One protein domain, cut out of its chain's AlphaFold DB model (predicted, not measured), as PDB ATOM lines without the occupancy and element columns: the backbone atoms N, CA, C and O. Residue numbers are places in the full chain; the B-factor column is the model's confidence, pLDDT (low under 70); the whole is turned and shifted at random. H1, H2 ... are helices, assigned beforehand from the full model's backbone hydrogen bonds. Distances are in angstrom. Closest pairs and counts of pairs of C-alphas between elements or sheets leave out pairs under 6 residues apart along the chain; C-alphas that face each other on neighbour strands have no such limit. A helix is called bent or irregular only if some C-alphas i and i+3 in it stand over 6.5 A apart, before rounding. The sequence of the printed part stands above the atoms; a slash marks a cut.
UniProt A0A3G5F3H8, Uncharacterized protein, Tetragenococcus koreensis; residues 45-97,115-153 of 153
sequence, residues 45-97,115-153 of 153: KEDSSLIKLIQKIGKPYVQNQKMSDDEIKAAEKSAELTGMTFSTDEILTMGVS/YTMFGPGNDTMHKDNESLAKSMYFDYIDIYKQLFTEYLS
ATOM      1  N   LYS A  45      36.876   5.684 229.669       92.31
ATOM      2  CA  LYS A  45      37.565   5.077 228.528       92.31
ATOM      3  C   LYS A  45      37.809   6.111 227.415       92.31
ATOM      4  O   LYS A  45      36.854   6.722 226.944       92.31
ATOM      5  N   GLU A  46      39.057   6.268 226.961       86.38
ATOM      6  CA  GLU A  46      39.433   7.250 225.922       86.38
ATOM      7  C   GLU A  46      38.692   7.034 224.594       86.38
ATOM      8  O   GLU A  46      38.217   7.978 223.969       86.38
ATOM      9  N   ASP A  47      38.542   5.780 224.168       90.88
ATOM     10  CA  ASP A  47      37.886   5.389 222.921       90.88
ATOM     11  C   ASP A  47      36.422   4.951 223.116       90.88
ATOM     12  O   ASP A  47      35.884   4.224 222.275       90.88
ATOM     13  N   SER A  48      35.782   5.417 224.193       95.56
ATOM     14  CA  SER A  48      34.404   5.114 224.603       95.56
ATOM     15  C   SER A  48      33.399   5.125 223.440       95.56
ATOM     16  O   SER A  48      33.234   6.118 222.723       95.56
ATOM     17  N   SER A  49      32.693   4.004 223.273       95.88
ATOM     18  CA  SER A  49      31.551   3.893 222.360       95.88
ATOM     19  C   SER A  49      30.394   4.776 222.810       95.88
ATOM     20  O   SER A  49      29.747   5.403 221.969       95.88
ATOM     21  N   LEU A  50      30.169   4.863 224.124       96.69
ATOM     22  CA  LEU A  50      29.122   5.691 224.714       96.69
ATOM     23  C   LEU A  50      29.314   7.174 224.381       96.69
ATOM     24  O   LEU A  50      28.384   7.820 223.911       96.69
ATOM     25  N   ILE A  51      30.519   7.712 224.583       96.12
ATOM     26  CA  ILE A  51      30.839   9.124 224.331       96.12
ATOM     27  C   ILE A  51      30.678   9.450 222.846       96.12
ATOM     28  O   ILE A  51      30.020  10.433 222.508       96.12
ATOM     29  N   LYS A  52      31.195   8.599 221.951       96.31
ATOM     30  CA  LYS A  52      31.028   8.779 220.497       96.31
ATOM     31  C   LYS A  52      29.551   8.796 220.095       96.31
ATOM     32  O   LYS A  52      29.143   9.601 219.258       96.31
ATOM     33  N   LEU A  53      28.742   7.924 220.695       97.50
ATOM     34  CA  LEU A  53      27.306   7.877 220.446       97.50
ATOM     35  C   LEU A  53      26.591   9.123 220.984       97.50
ATOM     36  O   LEU A  53      25.775   9.704 220.271       97.50
ATOM     37  N   ILE A  54      26.942   9.585 222.187       97.06
ATOM     38  CA  ILE A  54      26.436  10.842 222.760       97.06
ATOM     39  C   ILE A  54      26.754  12.023 221.844       97.06
ATOM     40  O   ILE A  54      25.861  12.807 221.540       97.06
ATOM     41  N   GLN A  55      27.991  12.134 221.358       96.12
ATOM     42  CA  GLN A  55      28.395  13.206 220.444       96.12
ATOM     43  C   GLN A  55      27.582  13.176 219.147       96.12
ATOM     44  O   GLN A  55      27.107  14.215 218.692       96.12
ATOM     45  N   LYS A  56      27.356  11.985 218.584       96.56
ATOM     46  CA  LYS A  56      26.527  11.799 217.386       96.56
ATOM     47  C   LYS A  56      25.069  12.211 217.621       96.56
ATOM     48  O   LYS A  56      24.524  12.958 216.814       96.56
ATOM     49  N   ILE A  57      24.438  11.722 218.692       97.25
ATOM     50  CA  ILE A  57      23.021  11.987 219.001       97.25
ATOM     51  C   ILE A  57      22.812  13.448 219.403       97.25
ATOM     52  O   ILE A  57      21.836  14.069 218.998       97.25
ATOM     53  N   GLY A  58      23.726  14.006 220.193       95.50
ATOM     54  CA  GLY A  58      23.607  15.343 220.759       95.50
ATOM     55  C   GLY A  58      24.001  16.478 219.811       95.50
ATOM     56  O   GLY A  58      23.580  17.611 220.038       95.50
ATOM     57  N   LYS A  59      24.751  16.207 218.733       94.62
ATOM     58  CA  LYS A  59      25.205  17.234 217.774       94.62
ATOM     59  C   LYS A  59      24.075  18.136 217.248       94.62
ATOM     60  O   LYS A  59      24.218  19.353 217.365       94.62
ATOM     61  N   PRO A  60      22.930  17.613 216.764       93.88
ATOM     62  CA  PRO A  60      21.829  18.463 216.310       93.88
ATOM     63  C   PRO A  60      21.267  19.361 217.417       93.88
ATOM     64  O   PRO A  60      20.814  20.465 217.140       93.88
ATOM     65  N   TYR A  61      21.289  18.913 218.673       93.00
ATOM     66  CA  TYR A  61      20.776  19.691 219.797       93.00
ATOM     67  C   TYR A  61      21.706  20.851 220.146       93.00
ATOM     68  O   TYR A  61      21.220  21.959 220.349       93.00
ATOM     69  N   VAL A  62      23.026  20.632 220.140       89.44
ATOM     70  CA  VAL A  62      24.024  21.698 220.357       89.44
ATOM     71  C   VAL A  62      23.957  22.746 219.249       89.44
ATOM     72  O   VAL A  62      23.848  23.930 219.543       89.44
ATOM     73  N   GLN A  63      23.897  22.323 217.986       88.69
ATOM     74  CA  GLN A  63      23.773  23.238 216.843       88.69
ATOM     75  C   GLN A  63      22.476  24.068 216.871       88.69
ATOM     76  O   GLN A  63      22.412  25.155 216.299       88.69
ATOM     77  N   ASN A  64      21.432  23.558 217.530       87.69
ATOM     78  CA  ASN A  64      20.150  24.243 217.686       87.69
ATOM     79  C   ASN A  64      20.057  25.082 218.972       87.69
ATOM     80  O   ASN A  64      19.056  25.785 219.157       87.69
ATOM     81  N   GLN A  65      21.072  25.057 219.846       79.19
ATOM     82  CA  GLN A  65      21.169  26.002 220.955       79.19
ATOM     83  C   GLN A  65      21.468  27.381 220.369       79.19
ATOM     84  O   GLN A  65      22.591  27.702 219.995       79.19
ATOM     85  N   LYS A  66      20.423  28.200 220.243       81.38
ATOM     86  CA  LYS A  66      20.486  29.570 219.720       81.38
ATOM     87  C   LYS A  66      21.160  30.516 220.720       81.38
ATOM     88  O   LYS A  66      20.512  31.434 221.216       81.38
ATOM     89  N   MET A  67      22.424  30.257 221.045       84.38
ATOM     90  CA  MET A  67      23.224  31.134 221.893       84.38
ATOM     91  C   MET A  67      23.382  32.492 221.210       84.38
ATOM     92  O   MET A  67      23.622  32.576 220.004       84.38
ATOM     93  N   SER A  68      23.223  33.555 221.985       88.94
ATOM     94  CA  SER A  68      23.518  34.916 221.557       88.94
ATOM     95  C   SER A  68      25.027  35.145 221.430       88.94
ATOM     96  O   SER A  68      25.833  34.464 222.065       88.94
ATOM     97  N   ASP A  69      25.418  36.158 220.655       92.75
ATOM     98  CA  ASP A  69      26.827  36.542 220.492       92.75
ATOM     99  C   ASP A  69      27.511  36.857 221.834       92.75
ATOM    100  O   ASP A  69      28.707  36.617 222.000       92.75
ATOM    101  N   ASP A  70      26.763  37.395 222.799       92.81
ATOM    102  CA  ASP A  70      27.286  37.719 224.125       92.81
ATOM    103  C   ASP A  70      27.498  36.462 224.981       92.81
ATOM    104  O   ASP A  70      28.510  36.363 225.678       92.81
ATOM    105  N   GLU A  71      26.604  35.471 224.888       89.75
ATOM    106  CA  GLU A  71      26.782  34.162 225.532       89.75
ATOM    107  C   GLU A  71      27.979  33.410 224.947       89.75
ATOM    108  O   GLU A  71      28.775  32.850 225.700       89.75
ATOM    109  N   ILE A  72      28.150  33.449 223.622       91.38
ATOM    110  CA  ILE A  72      29.299  32.842 222.939       91.38
ATOM    111  C   ILE A  72      30.602  33.483 223.423       91.38
ATOM    112  O   ILE A  72      31.489  32.774 223.893       91.38
ATOM    113  N   LYS A  73      30.705  34.818 223.415       93.56
ATOM    114  CA  LYS A  73      31.904  35.524 223.905       93.56
ATOM    115  C   LYS A  73      32.204  35.224 225.372       93.56
ATOM    116  O   LYS A  73      33.369  35.108 225.756       93.56
ATOM    117  N   ALA A  74      31.173  35.134 226.213       91.50
ATOM    118  CA  ALA A  74      31.343  34.795 227.621       91.50
ATOM    119  C   ALA A  74      31.868  33.361 227.794       91.50
ATOM    120  O   ALA A  74      32.789  33.141 228.585       91.50
ATOM    121  N   ALA A  75      31.329  32.408 227.028       89.69
ATOM    122  CA  ALA A  75      31.758  31.016 227.043       89.69
ATOM    123  C   ALA A  75      33.193  30.845 226.517       89.69
ATOM    124  O   ALA A  75      33.999  30.184 227.169       89.69
ATOM    125  N   GLU A  76      33.550  31.503 225.412       92.75
ATOM    126  CA  GLU A  76      34.913  31.514 224.856       92.75
ATOM    127  C   GLU A  76      35.930  32.062 225.860       92.75
ATOM    128  O   GLU A  76      36.963  31.442 226.109       92.75
ATOM    129  N   LYS A  77      35.612  33.189 226.507       93.38
ATOM    130  CA  LYS A  77      36.475  33.775 227.539       93.38
ATOM    131  C   LYS A  77      36.630  32.854 228.751       93.38
ATOM    132  O   LYS A  77      37.715  32.759 229.321       93.38
ATOM    133  N   SER A  78      35.552  32.196 229.172       90.19
ATOM    134  CA  SER A  78      35.591  31.224 230.272       90.19
ATOM    135  C   SER A  78      36.472  30.023 229.917       90.19
ATOM    136  O   SER A  78      37.317  29.610 230.714       90.19
ATOM    137  N   ALA A  79      36.335  29.508 228.695       90.56
ATOM    138  CA  ALA A  79      37.155  28.426 228.172       90.56
ATOM    139  C   ALA A  79      38.645  28.817 228.149       90.56
ATOM    140  O   ALA A  79      39.471  28.087 228.691       90.56
ATOM    141  N   GLU A  80      38.982  30.016 227.664       92.12
ATOM    142  CA  GLU A  80      40.358  30.534 227.666       92.12
ATOM    143  C   GLU A  80      40.950  30.617 229.082       92.12
ATOM    144  O   GLU A  80      42.041  30.106 229.335       92.12
ATOM    145  N   LEU A  81      40.214  31.197 230.037       91.75
ATOM    146  CA  LEU A  81      40.675  31.350 231.425       91.75
ATOM    147  C   LEU A  81      40.878  30.015 232.147       91.75
ATOM    148  O   LEU A  81      41.672  29.932 233.085       91.75
ATOM    149  N   THR A  82      40.144  28.985 231.740       87.25
ATOM    150  CA  THR A  82      40.200  27.653 232.350       87.25
ATOM    151  C   THR A  82      41.097  26.680 231.586       87.25
ATOM    152  O   THR A  82      41.316  25.564 232.059       87.25
ATOM    153  N   GLY A  83      41.628  27.083 230.426       87.44
ATOM    154  CA  GLY A  83      42.340  26.193 229.507       87.44
ATOM    155  C   GLY A  83      41.442  25.111 228.894       87.44
ATOM    156  O   GLY A  83      41.947  24.092 228.425       87.44
ATOM    157  N   MET A  84      40.122  25.302 228.936       86.06
ATOM    158  CA  MET A  84      39.142  24.425 228.306       86.06
ATOM    159  C   MET A  84      38.877  24.866 226.865       86.06
ATOM    160  O   MET A  84      39.273  25.945 226.428       86.06
ATOM    161  N   THR A  85      38.210  24.007 226.102       87.94
ATOM    162  CA  THR A  85      37.741  24.335 224.752       87.94
ATOM    163  C   THR A  85      36.254  24.670 224.790       87.94
ATOM    164  O   THR A  85      35.528  24.220 225.675       87.94
ATOM    165  N   PHE A  86      35.806  25.475 223.830       90.06
ATOM    166  CA  PHE A  86      34.397  25.785 223.607       90.06
ATOM    167  C   PHE A  86      34.038  25.464 222.154       90.06
ATOM    168  O   PHE A  86      34.855  25.664 221.255       90.06
ATOM    169  N   SER A  87      32.836  24.936 221.928       90.50
ATOM    170  CA  SER A  87      32.322  24.625 220.595       90.50
ATOM    171  C   SER A  87      30.809  24.807 220.562       90.50
ATOM    172  O   SER A  87      30.108  24.365 221.470       90.50
ATOM    173  N   THR A  88      30.316  25.426 219.492       89.50
ATOM    174  CA  THR A  88      28.885  25.509 219.159       89.50
ATOM    175  C   THR A  88      28.445  24.414 218.183       89.50
ATOM    176  O   THR A  88      27.264  24.324 217.855       89.50
ATOM    177  N   ASP A  89      29.375  23.577 217.708       90.50
ATOM    178  CA  ASP A  89      29.103  22.524 216.720       90.50
ATOM    179  C   ASP A  89      29.201  21.107 217.305       90.50
ATOM    180  O   ASP A  89      28.653  20.154 216.747       90.50
ATOM    181  N   GLU A  90      29.912  20.945 218.424       90.81
ATOM    182  CA  GLU A  90      30.263  19.633 218.969       90.81
ATOM    183  C   GLU A  90      30.168  19.581 220.495       90.81
ATOM    184  O   GLU A  90      30.474  20.543 221.195       90.81
ATOM    185  N   ILE A  91      29.803  18.404 221.016       91.81
ATOM    186  CA  ILE A  91      29.889  18.103 222.447       91.81
ATOM    187  C   ILE A  91      31.333  17.726 222.776       91.81
ATOM    188  O   ILE A  91      31.838  16.679 222.357       91.81
ATOM    189  N   LEU A  92      31.989  18.577 223.558       91.00
ATOM    190  CA  LEU A  92      33.368  18.382 223.985       91.00
ATOM    191  C   LEU A  92      33.446  17.382 225.142       91.00
ATOM    192  O   LEU A  92      32.628  17.397 226.061       91.00
ATOM    193  N   THR A  93      34.458  16.516 225.104       90.25
ATOM    194  CA  THR A  93      34.749  15.582 226.198       90.25
ATOM    195  C   THR A  93      35.828  16.179 227.083       90.25
ATOM    196  O   THR A  93      36.890  16.556 226.592       90.25
ATOM    197  N   MET A  94      35.566  16.262 228.386       87.56
ATOM    198  CA  MET A  94      36.476  16.891 229.341       87.56
ATOM    199  C   MET A  94      36.566  16.075 230.628       87.56
ATOM    200  O   MET A  94      35.566  15.561 231.130       87.56
ATOM    201  N   GLY A  95      37.772  15.993 231.190       86.25
ATOM    202  CA  GLY A  95      37.965  15.556 232.568       86.25
ATOM    203  C   GLY A  95      37.725  16.729 233.514       86.25
ATOM    204  O   GLY A  95      38.320  17.789 233.341       86.25
ATOM    205  N   VAL A  96      36.880  16.544 234.526       83.38
ATOM    206  CA  VAL A  96      36.612  17.565 235.547       83.38
ATOM    207  C   VAL A  96      37.100  17.085 236.905       83.38
ATOM    208  O   VAL A  96      36.947  15.918 237.255       83.38
ATOM    209  N   SER A  97      37.651  17.992 237.713       82.94
ATOM    210  CA  SER A  97      38.118  17.645 239.061       82.94
ATOM    211  C   SER A  97      36.968  17.423 240.056       82.94
ATOM    212  O   SER A  97      37.222  17.126 241.218       82.94
ATOM    213  N   TYR A 115      31.937   5.086 230.763       92.12
ATOM    214  CA  TYR A 115      31.175   5.965 231.644       92.12
ATOM    215  C   TYR A 115      31.430   7.428 231.294       92.12
ATOM    216  O   TYR A 115      32.553   7.825 230.981       92.12
ATOM    217  N   THR A 116      30.386   8.239 231.423       93.12
ATOM    218  CA  THR A 116      30.467   9.692 231.333       93.12
ATOM    219  C   THR A 116      29.383  10.337 232.187       93.12
ATOM    220  O   THR A 116      28.365   9.712 232.492       93.12
ATOM    221  N   MET A 117      29.601  11.595 232.556       92.19
ATOM    222  CA  MET A 117      28.575  12.464 233.118       92.19
ATOM    223  C   MET A 117      28.095  13.398 232.019       92.19
ATOM    224  O   MET A 117      28.860  14.207 231.503       92.19
ATOM    225  N   PHE A 118      26.828  13.260 231.650       93.94
ATOM    226  CA  PHE A 118      26.222  13.997 230.554       93.94
ATOM    227  C   PHE A 118      24.779  14.315 230.926       93.94
ATOM    228  O   PHE A 118      24.048  13.408 231.313       93.94
ATOM    229  N   GLY A 119      24.391  15.587 230.863       94.12
ATOM    230  CA  GLY A 119      23.079  16.031 231.319       94.12
ATOM    231  C   GLY A 119      22.815  17.513 231.062       94.12
ATOM    232  O   GLY A 119      23.742  18.258 230.734       94.12
ATOM    233  N   PRO A 120      21.551  17.947 231.193       93.56
ATOM    234  CA  PRO A 120      21.183  19.345 231.018       93.56
ATOM    235  C   PRO A 120      21.771  20.198 232.145       93.56
ATOM    236  O   PRO A 120      21.891  19.739 233.282       93.56
ATOM    237  N   GLY A 121      22.090  21.458 231.858       90.75
ATOM    238  CA  GLY A 121      22.637  22.361 232.864       90.75
ATOM    239  C   GLY A 121      23.007  23.735 232.320       90.75
ATOM    240  O   GLY A 121      22.988  23.978 231.116       90.75
ATOM    241  N   ASN A 122      23.327  24.634 233.245       87.62
ATOM    242  CA  ASN A 122      23.882  25.963 233.007       87.62
ATOM    243  C   ASN A 122      24.654  26.421 234.264       87.62
ATOM    244  O   ASN A 122      24.763  25.678 235.241       87.62
ATOM    245  N   ASP A 123      25.114  27.669 234.284       87.06
ATOM    246  CA  ASP A 123      25.942  28.210 235.371       87.06
ATOM    247  C   ASP A 123      25.158  28.679 236.617       87.06
ATOM    248  O   ASP A 123      25.686  29.437 237.444       87.06
ATOM    249  N   THR A 124      23.889  28.279 236.770       92.44
ATOM    250  CA  THR A 124      23.033  28.690 237.905       92.44
ATOM    251  C   THR A 124      22.921  27.650 239.021       92.44
ATOM    252  O   THR A 124      22.344  27.953 240.061       92.44
ATOM    253  N   MET A 125      23.505  26.457 238.851       91.81
ATOM    254  CA  MET A 125      23.494  25.404 239.875       91.81
ATOM    255  C   MET A 125      24.057  25.887 241.225       91.81
ATOM    256  O   MET A 125      25.035  26.641 241.258       91.81
ATOM    257  N   HIS A 126      23.462  25.431 242.335       93.88
ATOM    258  CA  HIS A 126      23.839  25.801 243.712       93.88
ATOM    259  C   HIS A 126      23.657  27.290 244.065       93.88
ATOM    260  O   HIS A 126      24.300  27.792 244.992       93.88
ATOM    261  N   LYS A 127      22.779  28.000 243.351       96.12
ATOM    262  CA  LYS A 127      22.388  29.388 243.644       96.12
ATOM    263  C   LYS A 127      20.891  29.452 243.955       96.12
ATOM    264  O   LYS A 127      20.127  28.565 243.592       96.12
ATOM    265  N   ASP A 128      20.459  30.506 244.635       96.94
ATOM    266  CA  ASP A 128      19.047  30.754 244.963       96.94
ATOM    267  C   ASP A 128      18.158  30.929 243.719       96.94
ATOM    268  O   ASP A 128      16.957  30.665 243.767       96.94
ATOM    269  N   ASN A 129      18.757  31.328 242.597       95.94
ATOM    270  CA  ASN A 129      18.125  31.471 241.289       95.94
ATOM    271  C   ASN A 129      18.445  30.324 240.311       95.94
ATOM    272  O   ASN A 129      18.447  30.535 239.092       95.94
ATOM    273  N   GLU A 130      18.722  29.125 240.826       96.81
ATOM    274  CA  GLU A 130      18.930  27.932 240.007       96.81
ATOM    275  C   GLU A 130      17.749  27.704 239.052       96.81
ATOM    276  O   GLU A 130      16.580  27.669 239.447       96.81
ATOM    277  N   SER A 131      18.049  27.590 237.761       95.06
ATOM    278  CA  SER A 131      17.044  27.475 236.708       95.06
ATOM    279  C   SER A 131      17.573  26.699 235.509       95.06
ATOM    280  O   SER A 131      18.775  26.588 235.292       95.06
ATOM    281  N   LEU A 132      16.660  26.175 234.692       93.38
ATOM    282  CA  LEU A 132      16.986  25.442 233.473       93.38
ATOM    283  C   LEU A 132      15.986  25.791 232.370       93.38
ATOM    284  O   LEU A 132      14.782  25.900 232.618       93.38
ATOM    285  N   ALA A 133      16.468  25.928 231.134       92.38
ATOM    286  CA  ALA A 133      15.596  26.124 229.985       92.38
ATOM    287  C   ALA A 133      14.698  24.894 229.771       92.38
ATOM    288  O   ALA A 133      15.171  23.763 229.656       92.38
ATOM    289  N   LYS A 134      13.384  25.120 229.657       94.25
ATOM    290  CA  LYS A 134      12.405  24.042 229.455       94.25
ATOM    291  C   LYS A 134      12.681  23.225 228.186       94.25
ATOM    292  O   LYS A 134      12.483  22.017 228.199       94.25
ATOM    293  N   SER A 135      13.124  23.876 227.108       93.00
ATOM    294  CA  SER A 135      13.515  23.195 225.867       93.00
ATOM    295  C   SER A 135      14.665  22.224 226.113       93.00
ATOM    296  O   SER A 135      14.510  21.049 225.820       93.00
ATOM    297  N   MET A 136      15.736  22.675 226.776       93.00
ATOM    298  CA  MET A 136      16.883  21.828 227.110       93.00
ATOM    299  C   MET A 136      16.464  20.602 227.931       93.00
ATOM    300  O   MET A 136      16.942  19.500 227.686       93.00
ATOM    301  N   TYR A 137      15.535  20.761 228.876       95.00
ATOM    302  CA  TYR A 137      15.013  19.626 229.637       95.00
ATOM    303  C   TYR A 137      14.354  18.563 228.737       95.00
ATOM    304  O   TYR A 137      14.613  17.372 228.904       95.00
ATOM    305  N   PHE A 138      13.531  18.972 227.765       95.88
ATOM    306  CA  PHE A 138      12.903  18.040 226.820       95.88
ATOM    307  C   PHE A 138      13.882  17.465 225.800       95.88
ATOM    308  O   PHE A 138      13.812  16.274 225.514       95.88
ATOM    309  N   ASP A 139      14.828  18.270 225.325       95.69
ATOM    310  CA  ASP A 139      15.890  17.824 224.426       95.69
ATOM    311  C   ASP A 139      16.656  16.650 225.047       95.69
ATOM    312  O   ASP A 139      16.829  15.609 224.417       95.69
ATOM    313  N   TYR A 140      17.021  16.756 226.329       96.81
ATOM    314  CA  TYR A 140      17.699  15.672 227.040       96.81
ATOM    315  C   TYR A 140      16.823  14.435 227.262       96.81
ATOM    316  O   TYR A 140      17.348  13.322 227.252       96.81
ATOM    317  N   ILE A 141      15.501  14.581 227.413       97.50
ATOM    318  CA  ILE A 141      14.595  13.422 227.455       97.50
ATOM    319  C   ILE A 141      14.684  12.632 226.147       97.50
ATOM    320  O   ILE A 141      14.760  11.400 226.178       97.50
ATOM    321  N   ASP A 142      14.677  13.318 225.007       97.75
ATOM    322  CA  ASP A 142      14.725  12.660 223.703       97.75
ATOM    323  C   ASP A 142      16.113  12.080 223.411       97.75
ATOM    324  O   ASP A 142      16.205  10.925 222.981       97.75
ATOM    325  N   ILE A 143      17.182  12.799 223.775       97.75
ATOM    326  CA  ILE A 143      18.555  12.284 223.711       97.75
ATOM    327  C   ILE A 143      18.684  10.992 224.525       97.75
ATOM    328  O   ILE A 143      19.197  10.006 224.005       97.75
ATOM    329  N   TYR A 144      18.198  10.947 225.771       97.94
ATOM    330  CA  TYR A 144      18.318   9.746 226.604       97.94
ATOM    331  C   TYR A 144      17.540   8.554 226.051       97.94
ATOM    332  O   TYR A 144      18.058   7.437 226.065       97.94
ATOM    333  N   LYS A 145      16.324   8.761 225.530       97.75
ATOM    334  CA  LYS A 145      15.553   7.676 224.900       97.75
ATOM    335  C   LYS A 145      16.315   7.064 223.730       97.75
ATOM    336  O   LYS A 145      16.401   5.838 223.632       97.75
ATOM    337  N   GLN A 146      16.870   7.906 222.860       98.12
ATOM    338  CA  GLN A 146      17.634   7.445 221.707       98.12
ATOM    339  C   GLN A 146      18.939   6.775 222.143       98.12
ATOM    340  O   GLN A 146      19.228   5.662 221.711       98.12
ATOM    341  N   LEU A 147      19.677   7.406 223.057       97.88
ATOM    342  CA  LEU A 147      20.946   6.911 223.574       97.88
ATOM    343  C   LEU A 147      20.805   5.525 224.192       97.88
ATOM    344  O   LEU A 147      21.554   4.625 223.831       97.88
ATOM    345  N   PHE A 148      19.846   5.330 225.099       96.12
ATOM    346  CA  PHE A 148      19.667   4.033 225.751       96.12
ATOM    347  C   PHE A 148      19.204   2.953 224.780       96.12
ATOM    348  O   PHE A 148      19.622   1.808 224.917       96.12
ATOM    349  N   THR A 149      18.394   3.312 223.781       96.94
ATOM    350  CA  THR A 149      17.964   2.353 222.757       96.94
ATOM    351  C   THR A 149      19.134   1.948 221.859       96.94
ATOM    352  O   THR A 149      19.317   0.764 221.615       96.94
ATOM    353  N   GLU A 150      19.959   2.892 221.394       97.56
ATOM    354  CA  GLU A 150      21.095   2.593 220.506       97.56
ATOM    355  C   GLU A 150      22.284   1.950 221.237       97.56
ATOM    356  O   GLU A 150      22.978   1.130 220.647       97.56
ATOM    357  N   TYR A 151      22.537   2.305 222.500       96.31
ATOM    358  CA  TYR A 151      23.713   1.830 223.237       96.31
ATOM    359  C   TYR A 151      23.542   0.430 223.839       96.31
ATOM    360  O   TYR A 151      24.526  -0.286 224.009       96.31
ATOM    361  N   LEU A 152      22.312   0.059 224.212       93.81
ATOM    362  CA  LEU A 152      22.013  -1.214 224.885       93.81
ATOM    363  C   LEU A 152      21.459  -2.293 223.941       93.81
ATOM    364  O   LEU A 152      21.138  -3.385 224.414       93.81
ATOM    365  N   SER A 153      21.314  -1.985 222.649       89.12
ATOM    366  CA  SER A 153      20.940  -2.955 221.607       89.12
ATOM    367  C   SER A 153      22.158  -3.712 221.092       89.12
ATOM    368  O   SER A 153      22.013  -4.929 220.840       89.12
TER     369      SER A 153
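Overview. This is residues 45 to 97 and 115 to 153 of the 153 residues of an uncharacterized protein of Tetragenococcus koreensis (UniProt A0A3G5F3H8). Two helices, H1 and H3, pack side by side and run opposite ways, making one slab of the model, while a third helix, H2, sits off beyond the end of H1, reached by a tight turn of the chain. Long stretches with no named element fill in the rest: residues 83 to 97 come back from H2 and pass H1 at residues 90 and 91, and residues 115 to 133 pass H3 at residues 119 and 120 before looping round into its first turn. The printed part has 92 residues with three named helices, in the order H1, H2, H3, and no named strand; its class is all helix, with 47 of the 92 residues in the helices. It is compact, with a radius of gyration of the C-alphas of 14.2 A, and its C-alphas span 40 by 29 by 25 A.

Along the chain. Start at C-alpha 45, at (37.565, 5.077, 228.528), and go on to C-alpha 49 at (31.551, 3.893, 222.360), where H1 begins; it holds residues 49 to 63 and is 21.6 A long from first to last C-alpha. H1 is irregular: C-alphas 57 and 60 are 7.1 A apart, and its line is a rough one. Next find H2, residues 69 to 82, which is 20.0 A long and ends at C-alpha 82 at (40.200, 27.653, 232.350). Past the cut, H3 holds residues 134 to 151; it is the longest helix, 25.7 A from first to last C-alpha, and ends at C-alpha 151 at (23.713, 1.830, 223.237).

Arrangement. Look first at H1 and H3, which touch with 9 pairs of C-alphas within 8 A. Their closest C-alphas are those of Ile 57 and Ile 143, 6.5 A apart. They stand at a shallow tilt of 31 degrees and run opposite ways, with their centres 10.5 A apart. The link from H1 to H2, 5 residues, is tight, yet H1 and H2 are apart. H2 and H3 are apart too. In H2 and H3 every O i to N i+4 pair is within hydrogen-bond range; in H1 it is 9 of 11.

Size, cuts and confidence. The two C-alphas farthest apart are those of Asp 70 and Ser 153, at 41.2 A. You will find one cut: residues 98 to 114 are not printed, and C-alphas 97 and 115 are 15.5 A apart across it. The link from H2 to H3 runs across this cut. Ser 153 is the chain's last residue. In the B-factor column the mean pLDDT of the printed part is 92.4, and no printed residue is under 70.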